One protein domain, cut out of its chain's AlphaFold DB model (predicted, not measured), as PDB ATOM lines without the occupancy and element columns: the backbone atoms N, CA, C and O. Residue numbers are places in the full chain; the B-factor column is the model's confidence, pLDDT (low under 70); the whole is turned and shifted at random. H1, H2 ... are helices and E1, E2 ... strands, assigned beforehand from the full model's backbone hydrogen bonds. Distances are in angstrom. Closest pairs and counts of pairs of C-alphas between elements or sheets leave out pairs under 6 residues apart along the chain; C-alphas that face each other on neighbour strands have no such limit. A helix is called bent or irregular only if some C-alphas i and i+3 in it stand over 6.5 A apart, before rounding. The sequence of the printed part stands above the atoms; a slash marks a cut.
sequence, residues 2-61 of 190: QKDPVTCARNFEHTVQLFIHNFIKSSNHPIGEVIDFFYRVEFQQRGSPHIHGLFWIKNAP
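Overview. This is residues 2 to 61 of the 190 residues of the protein "Helitron_like_N domain-containing protein" of Paramuricea clavata (UniProt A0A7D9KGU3). One long helix, H1, runs lengthwise over a long two-stranded hairpin, E1 and E2, with residues 8 to 24 of H1 near the two strands; together they make a rod. The printed part has 60 residues, with one named helix and then two named strands in an antiparallel sheet, order E1 - E2; the class is mixed, helices and strands. It is loose, with a radius of gyration of the C-alphas of 13.9 A, and spans 45 by 21 by 14 A.

Along the chain. H1, residues 5 to 24, begins at C-alpha 5 (597.284, 348.583, 430.694) and is 26.7 A long. It is neither bent nor irregular, but only just: C-alphas 21 and 24 are 6.2 A apart. E1, residues 34 to 43, is 25.8 A long. E2, residues 49 to 57, is 25.1 A long and ends at C-alpha 57 (615.229, 320.209, 425.845).

Arrangement. E1 and E2 form a hairpin, antiparallel at 163 degrees; N 40 and O 52 are within hydrogen-bond range, 2.9 A. The closest C-alphas of H1 and E1 are those of Ile 24 and Val 34, 7.7 A; of H1 and E2, Phe 12 and Pro 49, 7.9 A. In H1 every O i to N i+4 pair is within hydrogen-bond range.

Size, cuts and confidence. The C-alphas farthest apart, Lys 3 and Pro 61, are 46.4 A apart. The printed part has no cut and no long link. Residues 45 to 46 have pLDDT under 70.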
ATOM      1  N   GLN A   2     592.079 347.784 429.567       71.62
ATOM      2  CA  GLN A   2     591.794 349.168 429.128       71.62
ATOM      3  C   GLN A   2     591.869 350.246 430.229       71.62
ATOM      4  O   GLN A   2     592.242 351.372 429.936       71.62
ATOM      5  N   LYS A   3     591.546 349.907 431.487       84.75
ATOM      6  CA  LYS A   3     591.611 350.848 432.620       84.75
ATOM      7  C   LYS A   3     593.010 351.005 433.231       84.75
ATOM      8  O   LYS A   3     593.284 352.039 433.818       84.75
ATOM      9  N   ASP A   4     593.857 349.985 433.108       88.44
ATOM     10  CA  ASP A   4     595.231 349.980 433.628       88.44
ATOM     11  C   ASP A   4     596.096 349.011 432.796       88.44
ATOM     12  O   ASP A   4     596.279 347.838 433.154       88.44
ATOM     13  N   PRO A   5     596.551 349.448 431.611       86.50
ATOM     14  CA  PRO A   5     597.284 348.583 430.694       86.50
ATOM     15  C   PRO A   5     598.687 348.252 431.212       86.50
ATOM     16  O   PRO A   5     599.172 347.149 430.967       86.50
ATOM     17  N   VAL A   6     599.311 349.164 431.963       89.56
ATOM     18  CA  VAL A   6     600.675 348.998 432.480       89.56
ATOM     19  C   VAL A   6     600.712 347.905 433.541       89.56
ATOM     20  O   VAL A   6     601.522 346.984 433.434       89.56
ATOM     21  N   THR A   7     599.817 347.948 434.532       91.06
ATOM     22  CA  THR A   7     599.775 346.913 435.576       91.06
ATOM     23  C   THR A   7     599.403 345.556 434.992       91.06
ATOM     24  O   THR A   7     600.027 344.555 435.335       91.06
ATOM     25  N   CYS A   8     598.444 345.501 434.060       88.81
ATOM     26  CA  CYS A   8     598.106 344.255 433.371       88.81
ATOM     27  C   CYS A   8     599.306 343.656 432.620       88.81
ATOM     28  O   CYS A   8     599.537 342.455 432.732       88.81
ATOM     29  N   ALA A   9     600.071 344.472 431.884       88.94
ATOM     30  CA  ALA A   9     601.251 344.006 431.158       88.94
ATOM     31  C   ALA A   9     602.349 343.509 432.110       88.94
ATOM     32  O   ALA A   9     602.889 342.425 431.907       88.94
ATOM     33  N   ARG A  10     602.626 344.252 433.193       91.56
ATOM     34  CA  ARG A  10     603.603 343.848 434.220       91.56
ATOM     35  C   ARG A  10     603.200 342.554 434.921       91.56
ATOM     36  O   ARG A  10     604.048 341.698 435.134       91.56
ATOM     37  N   ASN A  11     601.921 342.407 435.262       92.69
ATOM     38  CA  ASN A  11     601.411 341.190 435.885       92.69
ATOM     39  C   ASN A  11     601.489 339.994 434.929       92.69
ATOM     40  O   ASN A  11     601.894 338.920 435.345       92.69
ATOM     41  N   PHE A  12     601.133 340.177 433.654       92.44
ATOM     42  CA  PHE A  12     601.256 339.122 432.650       92.44
ATOM     43  C   PHE A  12     602.705 338.651 432.502       92.44
ATOM     44  O   PHE A  12     602.961 337.454 432.608       92.44
ATOM     45  N   GLU A  13     603.643 339.585 432.332       92.88
ATOM     46  CA  GLU A  13     605.073 339.275 432.261       92.88
ATOM     47  C   GLU A  13     605.536 338.535 433.522       92.88
ATOM     48  O   GLU A  13     606.157 337.481 433.432       92.88
ATOM     49  N   HIS A  14     605.155 339.024 434.704       94.94
ATOM     50  CA  HIS A  14     605.484 338.369 435.967       94.94
ATOM     51  C   HIS A  14     604.953 336.929 436.039       94.94
ATOM     52  O   HIS A  14     605.699 336.021 436.401       94.94
ATOM     53  N   THR A  15     603.697 336.693 435.650       95.31
ATOM     54  CA  THR A  15     603.106 335.349 435.616       95.31
ATOM     55  C   THR A  15     603.843 334.428 434.647       95.31
ATOM     56  O   THR A  15     604.080 333.270 434.980       95.31
ATOM     57  N   VAL A  16     604.230 334.923 433.467       95.06
ATOM     58  CA  VAL A  16     604.989 334.142 432.476       95.06
ATOM     59  C   VAL A  16     606.359 333.759 433.031       95.06
ATOM     60  O   VAL A  16     606.735 332.592 432.959       95.06
ATOM     61  N   GLN A  17     607.063 334.702 433.661       95.38
ATOM     62  CA  GLN A  17     608.346 334.431 434.309       95.38
ATOM     63  C   GLN A  17     608.206 333.385 435.418       95.38
ATOM     64  O   GLN A  17     608.958 332.414 435.442       95.38
ATOM     65  N   LEU A  18     607.213 333.521 436.304       97.19
ATOM     66  CA  LEU A  18     606.966 332.529 437.353       97.19
ATOM     67  C   LEU A  18     606.625 331.154 436.775       97.19
ATOM     68  O   LEU A  18     607.125 330.149 437.267       97.19
ATOM     69  N   PHE A  19     605.805 331.094 435.727       96.44
ATOM     70  CA  PHE A  19     605.469 329.836 435.068       96.44
ATOM     71  C   PHE A  19     606.712 329.165 434.469       96.44
ATOM     72  O   PHE A  19     606.942 327.975 434.685       96.44
ATOM     73  N   ILE A  20     607.563 329.926 433.778       95.81
ATOM     74  CA  ILE A  20     608.789 329.382 433.190       95.81
ATOM     75  C   ILE A  20     609.761 328.933 434.288       95.81
ATOM     76  O   ILE A  20     610.235 327.801 434.262       95.81
ATOM     77  N   HIS A  21     610.044 329.783 435.273       94.56
ATOM     78  CA  HIS A  21     611.061 329.508 436.286       94.56
ATOM     79  C   HIS A  21     610.628 328.469 437.323       94.56
ATOM     80  O   HIS A  21     611.413 327.584 437.656       94.56
ATOM     81  N   ASN A  22     609.392 328.552 437.819       96.44
ATOM     82  CA  ASN A  22     608.949 327.737 438.951       96.44
ATOM     83  C   ASN A  22     608.235 326.455 438.525       96.44
ATOM     84  O   ASN A  22     608.136 325.539 439.337       96.44
ATOM     85  N   PHE A  23     607.717 326.383 437.295       95.94
ATOM     86  CA  PHE A  23     607.036 325.192 436.788       95.94
ATOM     87  C   PHE A  23     607.838 324.523 435.671       95.94
ATOM     88  O   PHE A  23     608.347 323.422 435.877       95.94
ATOM     89  N   ILE A  24     608.028 325.195 434.530       96.50
ATOM     90  CA  ILE A  24     608.687 324.601 433.351       96.50
ATOM     91  C   ILE A  24     610.139 324.193 433.641       96.50
ATOM     92  O   ILE A  24     610.543 323.089 433.296       96.50
ATOM     93  N   LYS A  25     610.911 325.052 434.315       95.50
ATOM     94  CA  LYS A  25     612.310 324.800 434.700       95.50
ATOM     95  C   LYS A  25     612.465 324.206 436.103       95.50
ATOM     96  O   LYS A  25     613.564 324.209 436.654       95.50
ATOM     97  N   SER A  26     611.374 323.735 436.705       96.06
ATOM     98  CA  SER A  26     611.448 323.058 438.000       96.06
ATOM     99  C   SER A  26     612.221 321.742 437.886       96.06
ATOM    100  O   SER A  26     612.313 321.152 436.811       96.06
ATOM    101  N   SER A  27     612.702 321.226 439.019       94.94
ATOM    102  CA  SER A  27     613.361 319.914 439.100       94.94
ATOM    103  C   SER A  27     612.466 318.739 438.688       94.94
ATOM    104  O   SER A  27     612.963 317.631 438.515       94.94
ATOM    105  N   ASN A  28     611.155 318.967 438.552       93.88
ATOM    106  CA  ASN A  28     610.205 317.967 438.074       93.88
ATOM    107  C   ASN A  28     610.243 317.803 436.549       93.88
ATOM    108  O   ASN A  28     609.654 316.853 436.050       93.88
ATOM    109  N   HIS A  29     610.901 318.718 435.821       93.69
ATOM    110  CA  HIS A  29     611.104 318.648 434.371       93.69
ATOM    111  C   HIS A  29     609.827 318.270 433.590       93.69
ATOM    112  O   HIS A  29     609.829 317.272 432.865       93.69
ATOM    113  N   PRO A  30     608.727 319.047 433.707       93.88
ATOM    114  CA  PRO A  30     607.416 318.670 433.162       93.88
ATOM    115  C   PRO A  30     607.399 318.487 431.637       93.88
ATOM    116  O   PRO A  30     606.499 317.838 431.119       93.88
ATOM    117  N   ILE A  31     608.374 319.064 430.930       94.62
ATOM    118  CA  ILE A  31     608.592 318.898 429.484       94.62
ATOM    119  C   ILE A  31     610.036 318.463 429.167       94.62
ATOM    120  O   ILE A  31     610.514 318.655 428.053       94.62
ATOM    121  N   GLY A  32     610.756 317.949 430.168       95.44
ATOM    122  CA  GLY A  32     612.189 317.654 430.120       95.44
ATOM    123  C   GLY A  32     613.079 318.770 430.681       95.44
ATOM    124  O   GLY A  32     612.603 319.825 431.108       95.44
ATOM    125  N   GLU A  33     614.390 318.515 430.743       96.38
ATOM    126  CA  GLU A  33     615.380 319.481 431.241       96.38
ATOM    127  C   GLU A  33     615.595 320.586 430.194       96.38
ATOM    128  O   GLU A  33     616.234 320.369 429.165       96.38
ATOM    129  N   VAL A  34     615.051 321.778 430.447       97.19
ATOM    130  CA  VAL A  34     615.170 322.933 429.545       97.19
ATOM    131  C   VAL A  34     616.566 323.554 429.646       97.19
ATOM    132  O   VAL A  34     616.918 324.118 430.686       97.19
ATOM    133  N   ILE A  35     617.328 323.519 428.550       97.06
ATOM    134  CA  ILE A  35     618.670 324.129 428.459       97.06
ATOM    135  C   ILE A  35     618.631 325.558 427.928       97.06
ATOM    136  O   ILE A  35     619.454 326.378 428.325       97.06
ATOM    137  N   ASP A  36     617.654 325.865 427.078       96.94
ATOM    138  CA  ASP A  36     617.439 327.197 426.529       96.94
ATOM    139  C   ASP A  36     615.958 327.395 426.188       96.94
ATOM    140  O   ASP A  36     615.206 326.427 426.034       96.94
ATOM    141  N   PHE A  37     615.514 328.642 426.077       96.75
ATOM    142  CA  PHE A  37     614.164 328.966 425.635       96.75
ATOM    143  C   PHE A  37     614.083 330.370 425.040       96.75
ATOM    144  O   PHE A  37     614.789 331.295 425.430       96.75
ATOM    145  N   PHE A  38     613.143 330.542 424.123       96.88
ATOM    146  CA  PHE A  38     612.805 331.823 423.531       96.88
ATOM    147  C   PHE A  38     611.295 331.992 423.563       96.88
ATOM    148  O   PHE A  38     610.557 331.051 423.281       96.88
ATOM    149  N   TYR A  39     610.812 333.196 423.854       95.75
ATOM    150  CA  TYR A  39     609.410 333.501 423.636       95.75
ATOM    151  C   TYR A  39     609.197 334.934 423.169       95.75
ATOM    152  O   TYR A  39     609.996 335.832 423.429       95.75
ATOM    153  N   ARG A  40     608.067 335.147 422.497       94.31
ATOM    154  CA  ARG A  40     607.559 336.474 422.149       94.31
ATOM    155  C   ARG A  40     606.129 336.642 422.639       94.31
ATOM    156  O   ARG A  40     605.365 335.677 422.702       94.31
ATOM    157  N   VAL A  41     605.768 337.885 422.935       91.69
ATOM    158  CA  VAL A  41     604.399 338.271 423.286       91.69
ATOM    159  C   VAL A  41     603.678 338.748 422.029       91.69
ATOM    160  O   VAL A  41     604.135 339.672 421.359       91.69
ATOM    161  N   GLU A  42     602.540 338.134 421.714       89.62
ATOM    162  CA  GLU A  42     601.671 338.522 420.604       89.62
ATOM    163  C   GLU A  42     600.331 339.052 421.129       89.62
ATOM    164  O   GLU A  42     599.620 338.383 421.883       89.62
ATOM    165  N   PHE A  43     599.961 340.264 420.712       82.06
ATOM    166  CA  PHE A  43     598.655 340.844 421.012       82.06
ATOM    167  C   PHE A  43     597.691 340.535 419.871       82.06
ATOM    168  O   PHE A  43     597.732 341.157 418.810       82.06
ATOM    169  N   GLN A  44     596.798 339.572 420.088       74.31
ATOM    170  CA  GLN A  44     595.733 339.299 419.125       74.31
ATOM    171  C   GLN A  44     594.666 340.404 419.178       74.31
ATOM    172  O   GLN A  44     594.479 341.059 420.203       74.31
ATOM    173  N   GLN A  45     593.874 340.554 418.108       59.81
ATOM    174  CA  GLN A  45     592.774 341.540 418.011       59.81
ATOM    175  C   GLN A  45     591.717 341.441 419.135       59.81
ATOM    176  O   GLN A  45     590.851 342.301 419.257       59.81
ATOM    177  N   ARG A  46     591.773 340.394 419.966       66.06
ATOM    178  CA  ARG A  46     590.896 340.166 421.125       66.06
ATOM    179  C   ARG A  46     591.428 340.781 422.424       66.06
ATOM    180  O   ARG A  46     590.830 340.587 423.476       66.06
ATOM    181  N   GLY A  47     592.540 341.508 422.357       71.44
ATOM    182  CA  GLY A  47     593.075 342.315 423.449       71.44
ATOM    183  C   GLY A  47     594.037 341.574 424.371       71.44
ATOM    184  O   GLY A  47     594.986 342.202 424.816       71.44
ATOM    185  N   SER A  48     593.848 340.277 424.635       78.19
ATOM    186  CA  SER A  48     594.730 339.498 425.523       78.19
ATOM    187  C   SER A  48     596.108 339.206 424.903       78.19
ATOM    188  O   SER A  48     596.157 338.800 423.735       78.19
ATOM    189  N   PRO A  49     597.218 339.372 425.653       86.25
ATOM    190  CA  PRO A  49     598.536 338.913 425.222       86.25
ATOM    191  C   PRO A  49     598.604 337.379 425.206       86.25
ATOM    192  O   PRO A  49     598.020 336.715 426.063       86.25
ATOM    193  N   HIS A  50     599.329 336.827 424.235       88.81
ATOM    194  CA  HIS A  50     599.592 335.394 424.091       88.81
ATOM    195  C   HIS A  50     601.096 335.160 423.986       88.81
ATOM    196  O   HIS A  50     601.806 335.941 423.350       88.81
ATOM    197  N   ILE A  51     601.579 334.079 424.597       92.38
ATOM    198  CA  ILE A  51     602.973 333.659 424.474       92.38
ATOM    199  C   ILE A  51     603.111 332.692 423.305       92.38
ATOM    200  O   ILE A  51     602.436 331.667 423.257       92.38
ATOM    201  N   HIS A  52     604.034 333.005 422.402       93.12
ATOM    202  CA  HIS A  52     604.601 332.036 421.471       93.12
ATOM    203  C   HIS A  52     605.991 331.683 421.989       93.12
ATOM    204  O   HIS A  52     606.874 332.539 421.962       93.12
ATOM    205  N   GLY A  53     606.155 330.464 422.504       94.00
ATOM    206  CA  GLY A  53     607.393 329.988 423.120       94.00
ATOM    207  C   GLY A  53     608.005 328.806 422.373       94.00
ATOM    208  O   GLY A  53     607.286 327.998 421.789       94.00
ATOM    209  N   LEU A  54     609.328 328.719 422.427       95.94
ATOM    210  CA  LEU A  54     610.157 327.613 421.966       95.94
ATOM    211  C   LEU A  54     611.097 327.228 423.113       95.94
ATOM    212  O   LEU A  54     611.730 328.100 423.704       95.94
ATOM    213  N   PHE A  55     611.173 325.939 423.426       96.31
ATOM    214  CA  PHE A  55     611.986 325.404 424.515       96.31
ATOM    215  C   PHE A  55     612.915 324.331 423.956       96.31
ATOM    216  O   PHE A  55     612.453 323.396 423.304       96.31
ATOM    217  N   TRP A  56     614.213 324.462 424.219       96.88
ATOM    218  CA  TRP A  56     615.205 323.451 423.874       96.88
ATOM    219  C   TRP A  56     615.405 322.528 425.060       96.88
ATOM    220  O   TRP A  56     615.778 322.964 426.153       96.88
ATOM    221  N   ILE A  57     615.145 321.247 424.829       97.00
ATOM    222  CA  ILE A  57     615.229 320.209 425.845       97.00
ATOM    223  C   ILE A  57     616.542 319.452 425.673       97.00
ATOM    224  O   ILE A  57     616.928 319.079 424.564       97.00
ATOM    225  N   LYS A  58     617.247 319.235 426.780       96.62
ATOM    226  CA  LYS A  58     618.497 318.480 426.810       96.62
ATOM    227  C   LYS A  58     618.280 317.062 426.297       96.62
ATOM    228  O   LYS A  58     617.380 316.375 426.771       96.62
ATOM    229  N   ASN A  59     619.156 316.610 425.401       95.19
ATOM    230  CA  ASN A  59     619.131 315.258 424.830       95.19
ATOM    231  C   ASN A  59     617.790 314.878 424.168       95.19
ATOM    232  O   ASN A  59     617.475 313.692 424.086       95.19
ATOM    233  N   ALA A  60     616.986 315.853 423.733       96.19
ATOM    234  CA  ALA A  60     615.822 315.552 422.912       96.19
ATOM    235  C   ALA A  60     616.273 314.991 421.553       96.19
ATOM    236  O   ALA A  60     617.259 315.495 421.007       96.19
ATOM    237  N   PRO A  61     615.569 313.984 421.009       96.81
ATOM    238  CA  PRO A  61     615.894 313.426 419.706       96.81
ATOM    239  C   PRO A  61     615.664 314.462 418.600       96.81
ATOM    240  O   PRO A  61     614.745 315.285 418.657       96.81
TER     241      PRO A  61